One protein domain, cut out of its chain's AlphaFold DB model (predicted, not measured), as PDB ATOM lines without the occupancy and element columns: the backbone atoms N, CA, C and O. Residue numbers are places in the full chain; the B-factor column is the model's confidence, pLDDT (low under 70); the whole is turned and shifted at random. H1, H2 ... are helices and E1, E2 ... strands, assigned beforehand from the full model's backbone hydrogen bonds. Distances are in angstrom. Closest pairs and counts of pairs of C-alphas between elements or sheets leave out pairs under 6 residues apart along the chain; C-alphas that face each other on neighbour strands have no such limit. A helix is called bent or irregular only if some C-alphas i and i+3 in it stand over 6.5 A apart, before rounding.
ATOM      1  N   LYS A  50      20.421 -82.193 -79.533       78.31
ATOM      2  CA  LYS A  50      21.097 -81.716 -80.748       78.31
ATOM      3  C   LYS A  50      22.603 -81.523 -80.594       78.31
ATOM      4  O   LYS A  50      23.311 -81.818 -81.548       78.31
ATOM      5  N   VAL A  51      23.096 -81.103 -79.422       81.94
ATOM      6  CA  VAL A  51      24.550 -81.048 -79.153       81.94
ATOM      7  C   VAL A  51      25.136 -82.460 -79.224       81.94
ATOM      8  O   VAL A  51      26.030 -82.718 -80.023       81.94
ATOM      9  N   LEU A  52      24.571 -83.397 -78.461       81.38
ATOM     10  CA  LEU A  52      25.042 -84.782 -78.403       81.38
ATOM     11  C   LEU A  52      24.971 -85.494 -79.761       81.38
ATOM     12  O   LEU A  52      25.900 -86.205 -80.152       81.38
ATOM     13  N   ALA A  53      23.880 -85.281 -80.500       76.75
ATOM     14  CA  ALA A  53      23.730 -85.785 -81.855       76.75
ATOM     15  C   ALA A  53      24.833 -85.215 -82.754       76.75
ATOM     16  O   ALA A  53      25.536 -85.984 -83.400       76.75
ATOM     17  N   HIS A  54      25.056 -83.895 -82.721       82.44
ATOM     18  CA  HIS A  54      26.106 -83.242 -83.502       82.44
ATOM     19  C   HIS A  54      27.502 -83.819 -83.210       82.44
ATOM     20  O   HIS A  54      28.265 -84.072 -84.141       82.44
ATOM     21  N   LEU A  55      27.821 -84.093 -81.940       81.00
ATOM     22  CA  LEU A  55      29.100 -84.695 -81.542       81.00
ATOM     23  C   LEU A  55      29.282 -86.113 -82.102       81.00
ATOM     24  O   LEU A  55      30.381 -86.492 -82.500       81.00
ATOM     25  N   SER A  56      28.200 -86.888 -82.159       76.81
ATOM     26  CA  SER A  56      28.234 -88.300 -82.550       76.81
ATOM     27  C   SER A  56      28.403 -88.512 -84.063       76.81
ATOM     28  O   SER A  56      28.913 -89.551 -84.476       76.81
ATOM     29  N   TYR A  57      28.020 -87.539 -84.899       70.50
ATOM     30  CA  TYR A  57      28.112 -87.654 -86.365       70.50
ATOM     31  C   TYR A  57      29.533 -87.557 -86.925       70.50
ATOM     32  O   TYR A  57      29.773 -87.965 -88.057       70.50
ATOM     33  N   ARG A  58      30.483 -87.011 -86.165       69.06
ATOM     34  CA  ARG A  58      31.854 -86.776 -86.632       69.06
ATOM     35  C   ARG A  58      32.787 -87.885 -86.151       69.06
ATOM     36  O   ARG A  58      33.698 -87.594 -85.402       69.06
ATOM     37  N   THR A  59      32.528 -89.146 -86.494       71.94
ATOM     38  CA  THR A  59      33.374 -90.272 -86.050       71.94
ATOM     39  C   THR A  59      34.203 -90.857 -87.191       71.94
ATOM     40  O   THR A  59      33.680 -91.128 -88.270       71.94
ATOM     41  N   ILE A  60      35.499 -91.074 -86.949       79.94
ATOM     42  CA  ILE A  60      36.429 -91.796 -87.817       79.94
ATOM     43  C   ILE A  60      36.922 -93.036 -87.054       79.94
ATOM     44  O   ILE A  60      37.188 -93.017 -85.854       79.94
ATOM     45  N   GLY A  61      36.986 -94.174 -87.745       82.19
ATOM     46  CA  GLY A  61      37.463 -95.434 -87.172       82.19
ATOM     47  C   GLY A  61      38.976 -95.635 -87.309       82.19
ATOM     48  O   GLY A  61      39.678 -94.868 -87.964       82.19
ATOM     49  N   GLY A  62      39.480 -96.729 -86.732       87.75
ATOM     50  CA  GLY A  62      40.856 -97.189 -86.942       87.75
ATOM     51  C   GLY A  62      41.929 -96.343 -86.247       87.75
ATOM     52  O   GLY A  62      41.685 -95.711 -85.219       87.75
ATOM     53  N   SER A  63      43.144 -96.363 -86.798       88.62
ATOM     54  CA  SER A  63      44.313 -95.646 -86.272       88.62
ATOM     55  C   SER A  63      44.117 -94.128 -86.274       88.62
ATOM     56  O   SER A  63      44.471 -93.470 -85.295       88.62
ATOM     57  N   SER A  64      43.491 -93.571 -87.316       90.12
ATOM     58  CA  SER A  64      43.162 -92.142 -87.386       90.12
ATOM     59  C   SER A  64      42.182 -91.735 -86.281       90.12
ATOM     60  O   SER A  64      42.408 -90.736 -85.601       90.12
ATOM     61  N   GLY A  65      41.147 -92.548 -86.036       90.44
ATOM     62  CA  GLY A  65      40.203 -92.325 -84.939       90.44
ATOM     63  C   GLY A  65      40.869 -92.363 -83.562       90.44
ATOM     64  O   GLY A  65      40.605 -91.514 -82.714       90.44
ATOM     65  N   ALA A  66      41.810 -93.288 -83.345       89.94
ATOM     66  CA  ALA A  66      42.592 -93.342 -82.107       89.94
ATOM     67  C   ALA A  66      43.470 -92.091 -81.912       89.94
ATOM     68  O   ALA A  66      43.571 -91.568 -80.799       89.94
ATOM     69  N   PHE A  67      44.068 -91.574 -82.992       91.81
ATOM     70  CA  PHE A  67      44.835 -90.328 -82.959       91.81
ATOM     71  C   PHE A  67      43.950 -89.130 -82.587       91.81
ATOM     72  O   PHE A  67      44.284 -88.386 -81.662       91.81
ATOM     73  N   ILE A  68      42.796 -88.970 -83.246       92.44
ATOM     74  CA  ILE A  68      41.825 -87.910 -82.924       92.44
ATOM     75  C   ILE A  68      41.347 -88.058 -81.477       92.44
ATOM     76  O   ILE A  68      41.310 -87.075 -80.738       92.44
ATOM     77  N   GLY A  69      41.043 -89.286 -81.051       91.62
ATOM     78  CA  GLY A  69      40.703 -89.635 -79.674       91.62
ATOM     79  C   GLY A  69      41.701 -89.056 -78.676       91.62
ATOM     80  O   GLY A  69      41.315 -88.253 -77.831       91.62
ATOM     81  N   SER A  70      42.990 -89.358 -78.855       92.31
ATOM     82  CA  SER A  70      44.063 -88.867 -77.983       92.31
ATOM     83  C   SER A  70      44.173 -87.338 -77.960       92.31
ATOM     84  O   SER A  70      44.314 -86.740 -76.891       92.31
ATOM     85  N   VAL A  71      44.076 -86.679 -79.119       92.50
ATOM     86  CA  VAL A  71      44.113 -85.209 -79.207       92.50
ATOM     87  C   VAL A  71      42.941 -84.587 -78.443       92.50
ATOM     88  O   VAL A  71      43.122 -83.649 -77.665       92.50
ATOM     89  N   MET A  72      41.745 -85.146 -78.604       92.88
ATOM     90  CA  MET A  72      40.542 -84.664 -77.932       92.88
ATOM     91  C   MET A  72      40.547 -84.970 -76.431       92.88
ATOM     92  O   MET A  72      40.087 -84.141 -75.656       92.88
ATOM     93  N   ASP A  73      41.114 -86.089 -75.983       93.81
ATOM     94  CA  ASP A  73      41.248 -86.404 -74.552       93.81
ATOM     95  C   ASP A  73      42.218 -85.438 -73.852       93.81
ATOM     96  O   ASP A  73      41.970 -84.962 -72.735       93.81
ATOM     97  N   ASN A  74      43.297 -85.065 -74.547       93.00
ATOM     98  CA  ASN A  74      44.206 -84.017 -74.092       93.00
ATOM     99  C   ASN A  74      43.490 -82.667 -73.989       93.00
ATOM    100  O   ASN A  74      43.694 -81.932 -73.020       93.00
ATOM    101  N   TYR A  75      42.636 -82.330 -74.958       92.50
ATOM    102  CA  TYR A  75      41.863 -81.094 -74.905       92.50
ATOM    103  C   TYR A  75      40.777 -81.131 -73.817       92.50
ATOM    104  O   TYR A  75      40.652 -80.173 -73.058       92.50
ATOM    105  N   ALA A  76      40.082 -82.255 -73.621       93.56
ATOM    106  CA  ALA A  76      39.140 -82.453 -72.518       93.56
ATOM    107  C   ALA A  76      39.814 -82.234 -71.156       93.56
ATOM    108  O   ALA A  76      39.270 -81.553 -70.288       93.56
ATOM    109  N   SER A  77      41.047 -82.723 -71.000       93.50
ATOM    110  CA  SER A  77      41.859 -82.490 -69.802       93.50
ATOM    111  C   SER A  77      42.206 -81.011 -69.595       93.50
ATOM    112  O   SER A  77      42.303 -80.554 -68.456       93.50
ATOM    113  N   GLN A  78      42.393 -80.240 -70.671       92.06
ATOM    114  CA  GLN A  78      42.599 -78.789 -70.584       92.06
ATOM    115  C   GLN A  78      41.314 -78.064 -70.181       92.06
ATOM    116  O   GLN A  78      41.359 -77.215 -69.293       92.06
ATOM    117  N   ILE A  79      40.171 -78.444 -70.763       93.12
ATOM    118  CA  ILE A  79      38.857 -77.916 -70.376       93.12
ATOM    119  C   ILE A  79      38.610 -78.189 -68.886       93.12
ATOM    120  O   ILE A  79      38.248 -77.276 -68.150       93.12
ATOM    121  N   GLN A  80      38.890 -79.406 -68.411       93.12
ATOM    122  CA  GLN A  80      38.709 -79.795 -67.008       93.12
ATOM    123  C   GLN A  80      39.544 -78.957 -66.032       93.12
ATOM    124  O   GLN A  80      39.111 -78.730 -64.905       93.12
ATOM    125  N   LYS A  81      40.729 -78.501 -66.454       92.25
ATOM    126  CA  LYS A  81      41.607 -77.626 -65.660       92.25
ATOM    127  C   LYS A  81      41.211 -76.151 -65.747       92.25
ATOM    128  O   LYS A  81      41.455 -75.407 -64.804       92.25
ATOM    129  N   GLY A  82      40.669 -75.724 -66.887       90.81
ATOM    130  CA  GLY A  82      40.334 -74.326 -67.164       90.81
ATOM    131  C   GLY A  82      38.923 -73.917 -66.743       90.81
ATOM    132  O   GLY A  82      38.665 -72.728 -66.546       90.81
ATOM    133  N   LEU A  83      38.010 -74.879 -66.598       93.44
ATOM    134  CA  LEU A  83      36.638 -74.649 -66.164       93.44
ATOM    135  C   LEU A  83      36.437 -74.956 -64.668       93.44
ATOM    136  O   LEU A  83      37.232 -75.664 -64.051       93.44
ATOM    137  N   PRO A  84      35.363 -74.420 -64.063       92.12
ATOM    138  CA  PRO A  84      34.943 -74.758 -62.704       92.12
ATOM    139  C   PRO A  84      34.777 -76.261 -62.452       92.12
ATOM    140  O   PRO A  84      34.366 -77.007 -63.336       92.12
ATOM    141  N   SER A  85      35.010 -76.698 -61.211       90.81
ATOM    142  CA  SER A  85      34.944 -78.113 -60.808       90.81
ATOM    143  C   SER A  85      33.548 -78.745 -60.899       90.81
ATOM    144  O   SER A  85      33.432 -79.964 -60.940       90.81
ATOM    145  N   ASN A  86      32.492 -77.933 -60.938       90.81
ATOM    146  CA  ASN A  86      31.100 -78.332 -61.179       90.81
ATOM    147  C   ASN A  86      30.771 -78.525 -62.672       90.81
ATOM    148  O   ASN A  86      29.650 -78.932 -62.989       90.81
ATOM    149  N   ALA A  87      31.700 -78.222 -63.588       94.62
ATOM    150  CA  ALA A  87      31.528 -78.535 -65.000       94.62
ATOM    151  C   ALA A  87      31.596 -80.053 -65.217       94.62
ATOM    152  O   ALA A  87      32.491 -80.730 -64.718       94.62
ATOM    153  N   GLN A  88      30.644 -80.581 -65.979       95.69
ATOM    154  CA  GLN A  88      30.626 -81.974 -66.407       95.69
ATOM    155  C   GLN A  88      31.202 -82.044 -67.813       95.69
ATOM    156  O   GLN A  88      30.737 -81.335 -68.705       95.69
ATOM    157  N   ILE A  89      32.214 -82.883 -67.996       95.06
ATOM    158  CA  ILE A  89      32.935 -83.039 -69.255       95.06
ATOM    159  C   ILE A  89      32.876 -84.514 -69.618       95.06
ATOM    160  O   ILE A  89      33.363 -85.359 -68.870       95.06
ATOM    161  N   THR A  90      32.262 -84.817 -70.755       93.56
ATOM    162  CA  THR A  90      32.022 -86.191 -71.198       93.56
ATOM    163  C   THR A  90      32.568 -86.383 -72.601       93.56
ATOM    164  O   THR A  90      32.354 -85.565 -73.493       93.56
ATOM    165  N   ARG A  91      33.285 -87.485 -72.818       90.25
ATOM    166  CA  ARG A  91      33.767 -87.864 -74.144       90.25
ATOM    167  C   ARG A  91      32.643 -88.547 -74.929       90.25
ATOM    168  O   ARG A  91      32.062 -89.509 -74.440       90.25
ATOM    169  N   VAL A  92      32.356 -88.073 -76.144       87.69
ATOM    170  CA  VAL A  92      31.291 -88.597 -77.018       87.69
ATOM    171  C   VAL A  92      31.822 -88.766 -78.441       87.69
ATOM    172  O   VAL A  92      32.034 -87.781 -79.143       87.69
ATOM    173  N   GLY A  93      32.043 -90.006 -78.891       83.62
ATOM    174  CA  GLY A  93      32.605 -90.270 -80.224       83.62
ATOM    175  C   GLY A  93      33.956 -89.572 -80.395       83.62
ATOM    176  O   GLY A  93      34.846 -89.767 -79.571       83.62
ATOM    177  N   GLU A  94      34.093 -88.680 -81.381       84.31
ATOM    178  CA  GLU A  94      35.276 -87.811 -81.524       84.31
ATOM    179  C   GLU A  94      35.092 -86.386 -80.966       84.31
ATOM    180  O   GLU A  94      36.013 -85.582 -81.054       84.31
ATOM    181  N   GLY A  95      33.960 -86.085 -80.321       91.31
ATOM    182  CA  GLY A  95      33.697 -84.811 -79.651       91.31
ATOM    183  C   GLY A  95      33.666 -84.833 -78.111       91.31
ATOM    184  O   GLY A  95      33.601 -85.865 -77.443       91.31
ATOM    185  N   ILE A  96      33.689 -83.655 -77.505       94.12
ATOM    186  CA  ILE A  96      33.586 -83.473 -76.053       94.12
ATOM    187  C   ILE A  96      32.269 -82.769 -75.766       94.12
ATOM    188  O   ILE A  96      32.012 -81.699 -76.306       94.12
ATOM    189  N   GLU A  97      31.440 -83.355 -74.919       94.25
ATOM    190  CA  GLU A  97      30.261 -82.712 -74.356       94.25
ATOM    191  C   GLU A  97      30.656 -81.985 -73.071       94.25
ATOM    192  O   GLU A  97      31.349 -82.546 -72.218       94.25
ATOM    193  N   VAL A  98      30.216 -80.736 -72.922       94.88
ATOM    194  CA  VAL A  98      30.465 -79.929 -71.729       94.88
ATOM    195  C   VAL A  98      29.160 -79.322 -71.229       94.88
ATOM    196  O   VAL A  98      28.451 -78.619 -71.952       94.88
ATOM    197  N   MET A  99      28.872 -79.543 -69.950       94.62
ATOM    198  CA  MET A  99      27.785 -78.884 -69.233       94.62
ATOM    199  C   MET A  99      28.343 -78.086 -68.059       94.62
ATOM    200  O   MET A  99      29.024 -78.627 -67.194       94.62
ATOM    201  N   ILE A 100      28.018 -76.799 -67.994       94.81
ATOM    202  CA  ILE A 100      28.466 -75.878 -66.943       94.81
ATOM    203  C   ILE A 100      27.282 -75.055 -66.428       94.81
ATOM    204  O   ILE A 100      26.304 -74.857 -67.145       94.81
ATOM    205  N   ASP A 101      27.336 -74.579 -65.185       95.12
ATOM    206  CA  ASP A 101      26.309 -73.675 -64.664       95.12
ATOM    207  C   ASP A 101      26.291 -72.344 -65.424       95.12
ATOM    208  O   ASP A 101      27.333 -71.739 -65.687       95.12
ATOM    209  N   SER A 102      25.094 -71.842 -65.744       92.31
ATOM    210  CA  SER A 102      24.933 -70.563 -66.457       92.31
ATOM    211  C   SER A 102      25.567 -69.386 -65.702       92.31
ATOM    212  O   SER A 102      26.054 -68.440 -66.322       92.31
ATOM    213  N   ALA A 103      25.619 -69.457 -64.367       93.38
ATOM    214  CA  ALA A 103      26.288 -68.471 -63.518       93.38
ATOM    215  C   ALA A 103      27.806 -68.378 -63.784       93.38
ATOM    216  O   ALA A 103      28.411 -67.322 -63.593       93.38
ATOM    217  N   ASP A 104      28.419 -69.450 -64.290       93.75
ATOM    218  CA  ASP A 104      29.839 -69.518 -64.624       93.75
ATOM    219  C   ASP A 104      30.139 -69.129 -66.086       93.75
ATOM    220  O   ASP A 104      31.287 -69.233 -66.526       93.75
ATOM    221  N   LYS A 105      29.160 -68.595 -66.841       92.19
ATOM    222  CA  LYS A 105      29.334 -68.151 -68.243       92.19
ATOM    223  C   LYS A 105      30.573 -67.279 -68.450       92.19
ATOM    224  O   LYS A 105      31.281 -67.422 -69.441       92.19
ATOM    225  N   ARG A 106      30.861 -66.372 -67.514       91.50
ATOM    226  CA  ARG A 106      32.043 -65.503 -67.595       91.50
ATOM    227  C   ARG A 106      33.350 -66.301 -67.578       91.50
ATOM    228  O   ARG A 106      34.253 -65.964 -68.329       91.50
ATOM    229  N   LYS A 107      33.442 -67.358 -66.765       92.00
ATOM    230  CA  LYS A 107      34.624 -68.229 -66.717       92.00
ATOM    231  C   LYS A 107      34.759 -69.042 -68.002       92.00
ATOM    232  O   LYS A 107      35.865 -69.149 -68.514       92.00
ATOM    233  N   LEU A 108      33.641 -69.524 -68.559       90.94
ATOM    234  CA  LEU A 108      33.624 -70.136 -69.892       90.94
ATOM    235  C   LEU A 108      34.188 -69.174 -70.945       90.94
ATOM    236  O   LEU A 108      35.091 -69.545 -71.684       90.94
ATOM    237  N   LEU A 109      33.715 -67.924 -70.983       90.69
ATOM    238  CA  LEU A 109      34.234 -66.920 -71.916       90.69
ATOM    239  C   LEU A 109      35.731 -66.675 -71.705       90.69
ATOM    240  O   LEU A 109      36.480 -66.688 -72.673       90.69
ATOM    241  N   THR A 110      36.191 -66.498 -70.464       90.81
ATOM    242  CA  THR A 110      37.623 -66.340 -70.168       90.81
ATOM    243  C   THR A 110      38.444 -67.528 -70.670       90.81
ATOM    244  O   THR A 110      39.463 -67.319 -71.322       90.81
ATOM    245  N   PHE A 111      37.987 -68.757 -70.421       90.19
ATOM    246  CA  PHE A 111      38.645 -69.970 -70.901       90.19
ATOM    247  C   PHE A 111      38.718 -70.014 -72.433       90.19
ATOM    248  O   PHE A 111      39.797 -70.212 -72.989       90.19
ATOM    249  N   LEU A 112      37.596 -69.779 -73.120       87.81
ATOM    250  CA  LEU A 112      37.536 -69.810 -74.583       87.81
ATOM    251  C   LEU A 112      38.439 -68.742 -75.212       87.81
ATOM    252  O   LEU A 112      39.100 -69.013 -76.203       87.81
ATOM    253  N   ARG A 113      38.516 -67.544 -74.620       86.12
ATOM    254  CA  ARG A 113      39.392 -66.466 -75.110       86.12
ATOM    255  C   ARG A 113      40.876 -66.742 -74.872       86.12
ATOM    256  O   ARG A 113      41.701 -66.304 -75.657       86.12
ATOM    257  N   ALA A 114      41.221 -67.448 -73.795       85.38
ATOM    258  CA  ALA A 114      42.607 -67.801 -73.481       85.38
ATOM    259  C   ALA A 114      43.100 -69.054 -74.225       85.38
ATOM    260  O   ALA A 114      44.299 -69.332 -74.266       85.38
ATOM    261  N   THR A 115      42.180 -69.846 -74.770       83.06
ATOM    262  CA  THR A 115      42.513 -71.090 -75.449       83.06
ATOM    263  C   THR A 115      43.065 -70.797 -76.836       83.06
ATOM    264  O   THR A 115      42.361 -70.293 -77.708       83.06
ATOM    265  N   LYS A 116      44.309 -71.214 -77.068       79.19
ATOM    266  CA  LYS A 116      44.889 -71.255 -78.410       79.19
ATOM    267  C   LYS A 116      44.341 -72.457 -79.160       79.19
ATOM    268  O   LYS A 116      44.391 -73.577 -78.649       79.19
ATOM    269  N   ASN A 117      43.849 -72.235 -80.371       78.56
ATOM    270  CA  ASN A 117      43.326 -73.300 -81.203       78.56
ATOM    271  C   ASN A 117      43.996 -73.249 -82.577       78.56
ATOM    272  O   ASN A 117      43.620 -72.401 -83.377       78.56
ATOM    273  N   PRO A 118      44.899 -74.186 -82.913       74.88
ATOM    274  CA  PRO A 118      45.554 -74.227 -84.223       74.88
ATOM    275  C   PRO A 118      44.602 -74.655 -85.361       74.88
ATOM    276  O   PRO A 118      45.020 -75.249 -86.356       74.88
ATOM    277  N   GLY A 119      43.297 -74.419 -85.218       81.00
ATOM    278  CA  GLY A 119      42.242 -74.839 -86.133       81.00
ATOM    279  C   GLY A 119      41.886 -76.322 -86.029       81.00
ATOM    280  O   GLY A 119      41.478 -76.910 -87.028       81.00
ATOM    281  N   TYR A 120      42.070 -76.952 -84.867       87.31
ATOM    282  CA  TYR A 120      41.758 -78.373 -84.642       87.31
ATOM    283  C   TYR A 120      40.386 -78.625 -84.033       87.31
ATOM    284  O   TYR A 120      39.857 -79.728 -84.182       87.31
ATOM    285  N   TYR A 121      39.800 -77.616 -83.394       88.31
ATOM    286  CA  TYR A 121      38.541 -77.762 -82.674       88.31
ATOM    287  C   TYR A 121      37.512 -76.733 -83.142       88.31
ATOM    288  O   TYR A 121      37.856 -75.567 -83.316       88.31
ATOM    289  N   ASP A 122      36.253 -77.137 -83.271       88.88
ATOM    290  CA  ASP A 122      35.130 -76.198 -83.308       88.88
ATOM    291  C   ASP A 122      34.314 -76.344 -82.024       88.88
ATOM    292  O   ASP A 122      34.101 -77.452 -81.526       88.88
ATOM    293  N   ILE A 123      33.831 -75.225 -81.495       90.50
ATOM    294  CA  ILE A 123      32.863 -75.187 -80.405       90.50
ATOM    295  C   ILE A 123      31.463 -75.178 -80.996       90.50
ATOM    296  O   ILE A 123      31.080 -74.272 -81.732       90.50
ATOM    297  N   VAL A 124      30.677 -76.175 -80.619       91.12
ATOM    298  CA  VAL A 124      29.278 -76.325 -81.004       91.12
ATOM    299  C   VAL A 124      28.425 -75.817 -79.858       91.12
ATOM    300  O   VAL A 124      28.429 -76.400 -78.778       91.12
ATOM    301  N   ILE A 125      27.688 -74.733 -80.052       90.44
ATOM    302  CA  ILE A 125      26.971 -74.075 -78.956       90.44
ATOM    303  C   ILE A 125      25.530 -73.740 -79.356       90.44
ATOM    304  O   ILE A 125      25.281 -73.376 -80.506       90.44
ATOM    305  N   PRO A 126      24.542 -73.869 -78.453       90.56
ATOM    306  CA  PRO A 126      23.183 -73.451 -78.753       90.56
ATOM    307  C   PRO A 126      23.113 -71.952 -79.067       90.56
ATOM    308  O   PRO A 126      23.708 -71.124 -78.367       90.56
ATOM    309  N   LYS A 127      22.346 -71.596 -80.101       89.69
ATOM    310  CA  LYS A 127      22.072 -70.196 -80.455       89.69
ATOM    311  C   LYS A 127      21.519 -69.432 -79.263       89.69
ATOM    312  O   LYS A 127      20.626 -69.918 -78.581       89.69
ATOM    313  N   GLY A 128      22.015 -68.217 -79.050       88.06
ATOM    314  CA  GLY A 128      21.571 -67.342 -77.960       88.06
ATOM    315  C   GLY A 128      22.298 -67.552 -76.630       88.06
ATOM    316  O   GLY A 128      22.121 -66.745 -75.719       88.06
ATOM    317  N   VAL A 129      23.162 -68.568 -76.507       89.69
ATOM    318  CA  VAL A 129      24.055 -68.684 -75.340       89.69
ATOM    319  C   VAL A 129      25.116 -67.587 -75.363       89.69
ATOM    320  O   VAL A 129      25.377 -66.963 -74.333       89.69
ATOM    321  N   LEU A 130      25.720 -67.329 -76.524       88.44
ATOM    322  CA  LEU A 130      26.683 -66.246 -76.727       88.44
ATOM    323  C   LEU A 130      25.980 -64.997 -77.261       88.44
ATOM    324  O   LEU A 130      25.024 -65.086 -78.029       88.44
ATOM    325  N   SER A 131      26.451 -63.826 -76.832       90.12
ATOM    326  CA  SER A 131      25.993 -62.557 -77.404       90.12
ATOM    327  C   SER A 131      26.640 -62.317 -78.770       90.12
ATOM    328  O   SER A 131      27.693 -62.878 -79.070       90.12
ATOM    329  N   GLN A 132      26.071 -61.416 -79.578       86.94
ATOM    330  CA  GLN A 132      26.708 -61.013 -80.838       86.94
ATOM    331  C   GLN A 132      28.105 -60.418 -80.618       86.94
ATOM    332  O   GLN A 132      29.010 -60.682 -81.400       86.94
ATOM    333  N   SER A 133      28.322 -59.681 -79.525       87.25
ATOM    334  CA  SER A 133      29.656 -59.183 -79.167       87.25
ATOM    335  C   SER A 133      30.643 -60.301 -78.830       87.25
ATOM    336  O   SER A 133      31.809 -60.201 -79.204       87.25
ATOM    337  N   ASP A 134      30.192 -61.372 -78.167       87.81
ATOM    338  CA  ASP A 134      31.051 -62.532 -77.895       87.81
ATOM    339  C   ASP A 134      31.442 -63.217 -79.207       87.81
ATOM    340  O   ASP A 134      32.618 -63.477 -79.439       87.81
ATOM    341  N   LEU A 135      30.469 -63.451 -80.092       83.31
ATOM    342  CA  LEU A 135      30.703 -64.077 -81.395       83.31
ATOM    343  C   LEU A 135      31.644 -63.241 -82.270       83.31
ATOM    344  O   LEU A 135      32.558 -63.791 -82.877       83.31
ATOM    345  N   SER A 136      31.460 -61.920 -82.313       83.25
ATOM    346  CA  SER A 136      32.326 -61.015 -83.076       83.25
ATOM    347  C   SER A 136      33.763 -61.009 -82.562       83.25
ATOM    348  O   SER A 136      34.683 -60.977 -83.374       83.25
ATOM    349  N   TYR A 137      33.975 -61.082 -81.242       82.88
ATOM    350  CA  TYR A 137      35.320 -61.219 -80.677       82.88
ATOM    351  C   TYR A 137      36.016 -62.473 -81.217       82.88
ATOM    352  O   TYR A 137      37.150 -62.403 -81.679       82.88
ATOM    353  N   PHE A 138      35.319 -63.611 -81.202       79.19
ATOM    354  CA  PHE A 138      35.896 -64.869 -81.659       79.19
ATOM    355  C   PHE A 138      36.067 -64.951 -83.179       79.19
ATOM    356  O   PHE A 138      36.979 -65.619 -83.637       79.19
ATOM    357  N   ARG A 139      35.221 -64.285 -83.973       76.69
ATOM    358  CA  ARG A 139      35.310 -64.316 -85.445       76.69
ATOM    359  C   ARG A 139      36.375 -63.381 -86.023       76.69
ATOM    360  O   ARG A 139      36.873 -63.656 -87.106       76.69
ATOM    361  N   ASN A 140      36.680 -62.278 -85.337       71.31
ATOM    362  CA  ASN A 140      37.542 -61.210 -85.862       71.31
ATOM    363  C   ASN A 140      38.939 -61.179 -85.235       71.31
ATOM    364  O   ASN A 140      39.725 -60.282 -85.529       71.31
ATOM    365  N   SER A 141      39.241 -62.101 -84.328       65.00
ATOM    366  CA  SER A 141      40.557 -62.174 -83.707       65.00
ATOM    367  C   SER A 141      41.554 -62.785 -84.694       65.00
ATOM    368  O   SER A 141      41.370 -63.914 -85.139       65.00
ATOM    369  N   GLU A 142      42.619 -62.045 -85.009       59.03
ATOM    370  CA  GLU A 142      43.723 -62.501 -85.870       59.03
ATOM    371  C   GLU A 142      44.526 -63.660 -85.254       59.03
ATOM    372  O   GLU A 142      45.222 -64.385 -85.963       59.03
ATOM    373  N   GLU A 143      44.418 -63.864 -83.938       56.94
ATOM    374  CA  GLU A 143      44.933 -65.058 -83.275       56.94
ATOM    375  C   GLU A 143      44.044 -66.243 -83.652       56.94
ATOM    376  O   GLU A 143      42.824 -66.120 -83.542       56.94
ATOM    377  N   GLU A 144      44.652 -67.353 -84.105       55.78
ATOM    378  CA  GLU A 144      43.999 -68.602 -84.532       55.78
ATOM    379  C   GLU A 144      42.857 -68.975 -83.582       55.78
ATOM    380  O   GLU A 144      43.039 -69.589 -82.522       55.78
ATOM    381  N   THR A 145      41.669 -68.497 -83.934       60.03
ATOM    382  CA  THR A 145      40.579 -68.418 -82.986       60.03
ATOM    383  C   THR A 145      39.766 -69.673 -83.060       60.03
ATOM    384  O   THR A 145      39.652 -70.340 -84.088       60.03
ATOM    385  N   ILE A 146      39.188 -69.997 -81.916       70.25
ATOM    386  CA  ILE A 146      38.217 -71.060 -81.802       70.25
ATOM    387  C   ILE A 146      37.141 -70.917 -82.887       70.25
ATOM    388  O   ILE A 146      36.457 -69.896 -82.949       70.25
ATOM    389  N   GLY A 147      36.974 -71.953 -83.713       77.38
ATOM    390  CA  GLY A 147      35.843 -72.047 -84.631       77.38
ATOM    391  C   GLY A 147      34.541 -72.223 -83.852       77.38
ATOM    392  O   GLY A 147      34.522 -72.891 -82.819       77.38
ATOM    393  N   PHE A 148      33.450 -71.617 -84.322       82.88
ATOM    394  CA  PHE A 148      32.134 -71.737 -83.693       82.88
ATOM    395  C   PHE A 148      31.091 -72.238 -84.680       82.88
ATOM    396  O   PHE A 148      30.936 -71.691 -85.772       82.88
ATOM    397  N   GLU A 149      30.304 -73.208 -84.232       86.50
ATOM    398  CA  GLU A 149      29.079 -73.645 -84.880       86.50
ATOM    399  C   GLU A 149      27.896 -73.397 -83.940       86.50
ATOM    400  O   GLU A 149      27.786 -73.985 -82.862       86.50
ATOM    401  N   GLU A 150      26.992 -72.504 -84.340       87.88
ATOM    402  CA  GLU A 150      25.779 -72.237 -83.575       87.88
ATOM    403  C   GLU A 150      24.628 -73.137 -84.032       87.88
ATOM    404  O   GLU A 150      24.150 -73.039 -85.166       87.88
ATOM    405  N   ILE A 151      24.107 -73.961 -83.123       87.00
ATOM    406  CA  ILE A 151      23.039 -74.916 -83.434       87.00
ATOM    407  C   ILE A 151      21.702 -74.526 -82.798       87.00
ATOM    408  O   ILE A 151      21.625 -73.906 -81.739       87.00
ATOM    409  N   ASN A 152      20.606 -74.925 -83.443       86.12
ATOM    410  CA  ASN A 152      19.251 -74.743 -82.916       86.12
ATOM    411  C   ASN A 152      18.931 -75.809 -81.848       86.12
ATOM    412  O   ASN A 152      18.119 -76.697 -82.118       86.12
ATOM    413  N   ALA A 153      19.570 -75.739 -80.681       84.31
ATOM    414  CA  ALA A 153      19.382 -76.652 -79.547       84.31
ATOM    415  C   ALA A 153      18.633 -75.984 -78.378       84.31
ATOM    416  O   ALA A 153      18.475 -74.764 -78.343       84.31
ATOM    417  N   GLU A 154      18.130 -76.788 -77.442       82.00
ATOM    418  CA  GLU A 154      17.487 -76.280 -76.225       82.00
ATOM    419  C   GLU A 154      18.501 -75.590 -75.300       82.00
ATOM    420  O   GLU A 154      19.606 -76.092 -75.090       82.00
ATOM    421  N   ILE A 155      18.105 -74.454 -74.718       81.88
ATOM    422  CA  ILE A 155      18.878 -73.757 -73.688       81.88
ATOM    423  C   ILE A 155      18.226 -74.043 -72.344       81.88
ATOM    424  O   ILE A 155      17.088 -73.637 -72.099       81.88
ATOM    425  N   LYS A 156      18.959 -74.705 -71.451       83.25
ATOM    426  CA  LYS A 156      18.506 -74.903 -70.076       83.25
ATOM    427  C   LYS A 156      18.799 -73.625 -69.280       83.25
ATOM    428  O   LYS A 156      19.920 -73.127 -69.336       83.25
ATOM    429  N   PRO A 157      17.846 -73.081 -68.504       80.38
ATOM    430  CA  PRO A 157      18.020 -71.778 -67.853       80.38
ATOM    431  C   PRO A 157      19.237 -71.735 -66.912       80.38
ATOM    432  O   PRO A 157      19.964 -70.744 -66.869       80.38
ATOM    433  N   ASN A 158      19.525 -72.846 -66.231       91.25
ATOM    434  CA  ASN A 158      20.593 -72.923 -65.229       91.25
ATOM    435  C   ASN A 158      21.863 -73.621 -65.725       91.25
ATOM    436  O   ASN A 158      22.840 -73.695 -64.982       91.25
ATOM    437  N   LYS A 159      21.863 -74.145 -66.955       92.00
ATOM    438  CA  LYS A 159      22.988 -74.897 -67.512       92.00
ATOM    439  C   LYS A 159      23.289 -74.431 -68.929       92.00
ATOM    440  O   LYS A 159      22.421 -74.443 -69.796       92.00
ATOM    441  N   ILE A 160      24.551 -74.134 -69.183       92.31
ATOM    442  CA  ILE A 160      25.078 -74.007 -70.533       92.31
ATOM    443  C   ILE A 160      25.564 -75.384 -70.962       92.31
ATOM    444  O   ILE A 160      26.429 -75.973 -70.317       92.31
ATOM    445  N   HIS A 161      24.997 -75.879 -72.055       92.75
ATOM    446  CA  HIS A 161      25.384 -77.131 -72.686       92.75
ATOM    447  C   HIS A 161      26.023 -76.808 -74.036       92.75
ATOM    448  O   HIS A 161      25.376 -76.200 -74.884       92.75
ATOM    449  N   PHE A 162      27.286 -77.178 -74.228       93.06
ATOM    450  CA  PHE A 162      27.996 -77.009 -75.491       93.06
ATOM    451  C   PHE A 162      28.862 -78.234 -75.790       93.06
ATOM    452  O   PHE A 162      29.105 -79.075 -74.928       93.06
ATOM    453  N   GLY A 163      29.302 -78.334 -77.034       93.19
ATOM    454  CA  GLY A 163      30.158 -79.391 -77.527       93.19
ATOM    455  C   GLY A 163      31.467 -78.847 -78.084       93.19
ATOM    456  O   GLY A 163      31.578 -77.675 -78.437       93.19
ATOM    457  N   VAL A 164      32.445 -79.730 -78.205       93.12
ATOM    458  CA  VAL A 164      33.685 -79.514 -78.944       93.12
ATOM    459  C   VAL A 164      33.814 -80.633 -79.959       93.12
ATOM    460  O   VAL A 164      33.688 -81.798 -79.595       93.12
ATOM    461  N   VAL A 165      34.099 -80.308 -81.209       91.81
ATOM    462  CA  VAL A 165      34.296 -81.296 -82.273       91.81
ATOM    463  C   VAL A 165      35.648 -81.133 -82.938       91.81
ATOM    464  O   VAL A 165      36.144 -80.018 -83.079       91.81
ATOM    465  N   ALA A 166      36.215 -82.246 -83.401       90.25
ATOM    466  CA  ALA A 166      37.354 -82.218 -84.303       90.25
ATOM    467  C   ALA A 166      36.986 -81.511 -85.622       90.25
ATOM    468  O   ALA A 166      35.910 -81.729 -86.201       90.25
ATOM    469  N   THR A 167      37.888 -80.662 -86.107       88.25
ATOM    470  CA  THR A 167      37.750 -80.003 -87.410       88.25
ATOM    471  C   THR A 167      38.172 -80.935 -88.542       88.25
ATOM    472  O   THR A 167      38.931 -81.890 -88.359       88.25
ATOM    473  N   LYS A 168      37.786 -80.585 -89.774       86.56
ATOM    474  CA  LYS A 168      38.298 -81.253 -90.982       86.56
ATOM    475  C   LYS A 168      39.828 -81.189 -91.090       86.56
ATOM    476  O   LYS A 168      40.420 -82.077 -91.696       86.56
ATOM    477  N   LYS A 169      40.472 -80.150 -90.535       88.50
ATOM    478  CA  LYS A 169      41.938 -80.025 -90.512       88.50
ATOM    479  C   LYS A 169      42.550 -81.135 -89.660       88.50
ATOM    480  O   LYS A 169      43.409 -81.855 -90.159       88.50
ATOM    481  N   LEU A 170      42.059 -81.309 -88.430       89.62
ATOM    482  CA  LEU A 170      42.525 -82.375 -87.543       89.62
ATOM    483  C   LEU A 170      42.260 -83.761 -88.147       89.62
ATOM    484  O   LEU A 170      43.143 -84.611 -88.131       89.62
ATOM    485  N   MET A 171      41.085 -83.971 -88.747       88.69
ATOM    486  CA  MET A 171      40.755 -85.239 -89.409       88.69
ATOM    487  C   MET A 171      41.726 -85.575 -90.548       88.69
ATOM    488  O   MET A 171      42.234 -86.691 -90.614       88.69
ATOM    489  N   LYS A 172      42.032 -84.610 -91.427       89.56
ATOM    490  CA  LYS A 172      42.999 -84.805 -92.521       89.56
ATOM    491  C   LYS A 172      44.400 -85.115 -92.004       89.56
ATOM    492  O   LYS A 172      45.083 -85.967 -92.564       89.56
ATOM    493  N   GLU A 173      44.823 -84.432 -90.945       91.38
ATOM    494  CA  GLU A 173      46.116 -84.696 -90.321       91.38
ATOM    495  C   GLU A 173      46.175 -86.092 -89.699       91.38
ATOM    496  O   GLU A 173      47.174 -86.787 -89.862       91.38
ATOM    497  N   ALA A 174      45.105 -86.519 -89.027       91.38
ATOM    498  CA  ALA A 174      45.018 -87.848 -88.442       91.38
ATOM    499  C   ALA A 174      45.184 -88.934 -89.508       91.38
ATOM    500  O   ALA A 174      45.996 -89.836 -89.324       91.38
ATOM    501  N   VAL A 175      44.476 -88.816 -90.638       89.69
ATOM    502  CA  VAL A 175      44.620 -89.731 -91.780       89.69
ATOM    503  C   VAL A 175      46.065 -89.727 -92.284       89.69
ATOM    504  O   VAL A 175      46.716 -90.762 -92.261       89.69
ATOM    505  N   SER A 176      46.625 -88.552 -92.584       91.38
ATOM    506  CA  SER A 176      48.001 -88.435 -93.092       91.38
ATOM    507  C   SER A 176      49.081 -88.988 -92.154       91.38
ATOM    508  O   SER A 176      50.166 -89.312 -92.624       91.38
ATOM    509  N   LYS A 177      48.846 -89.021 -90.837       89.06
ATOM    510  CA  LYS A 177      49.806 -89.533 -89.846       89.06
ATOM    511  C   LYS A 177      49.668 -91.027 -89.567       89.06
ATOM    512  O   LYS A 177      50.480 -91.571 -88.822       89.06
ATOM    513  N   THR A 178      48.608 -91.655 -90.066       86.56
ATOM    514  CA  THR A 178      48.244 -93.033 -89.714       86.56
ATOM    515  C   THR A 178      48.088 -93.964 -90.915       86.56
ATOM    516  O   THR A 178      47.851 -95.158 -90.704       86.56
TER     517      THR A 178
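This is residues 50 to 178 of the 179 residues of an uncharacterized protein of Psychroflexus halocasei (UniProt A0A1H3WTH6). A strongly twisted sheet of five strands forms the core, with the long helix H2 running along one face and the short helix H1 on the other. H3 slants past the sheet, H4 grazes it, and H5 packs on the first turns of H2 beyond the sheet. The printed part has 129 residues with five named helices and five named strands, in the order H1 H2 E1 E2 H3 E3 H4 E4 E5 H5. The sheet runs E1 E2 E5 E3 E4 and is mixed; the class is mixed, helices and strands. The whole is compact, with a radius of gyration of the C-alphas of 14.1 A and spans of 42 by 30 by 28 A.

H1, residues 50 to 56, begins at C-alpha 50 (21.097, -81.716, -80.748). H2, residues 62 to 82, is 30.2 A long. E1 is residues 88 to 92, and E2, residues 95 to 101, is 20.1 A long. H3, residues 102 to 114, is 19.2 A long and irregular: C-alphas 103 and 106 are 7.7 A apart. E3 is residues 121 to 126, H4 132 to 140 and E4 147 to 151. E5, residues 159 to 166, is 23.3 A long. H5, residues 168 to 178, ends at C-alpha 178 (48.244, -93.033, -89.714).

E1 and E2 form an antiparallel hairpin, with N 90 and O 97 at 2.9 A. E2 and E5 are antiparallel, N 98 and O 162 at 2.8 A; E5 and E3 are too, N 124 and O 163 at 2.8 A. E3 and E4 are parallel, N 125 and O 149 at 2.9 A. There are three layers, helices on both faces of the sheet: H2 and H3 on one face, H1 on the other. H1 lies over E5 at a height of 7.0 A and only just along it, at 29.5 degrees on the local plane. H2 runs along E2 at 10 degrees on the local plane, at a height of 8.1 A. E2, H3, E3 are a split strand-helix-strand unit, two strands running the same way with E5 between them; E3, H4, E4 are a strand-helix-strand unit of parallel neighbours. Both crossovers are right-handed. H4 only grazes the sheet, with residues 135 to 139. H2 touches H5 with residues 63 to 68 alone, at a steep tilt of 53 degrees, opposite ways; the closest C-alphas, of Ser 64 and Ala 174, are 4.8 A apart. Each O i to N i+4 pair is within hydrogen-bond range in H1, H2, H4 and H5, and 7 of 9 in H3.

The C-alphas farthest apart, of Pro 157 and Thr 178, are 42.9 A apart. The printed part has no cut and no long link. The mean pLDDT of the printed part is 86.7; residue 58 and residues 141 to 145 are under 70.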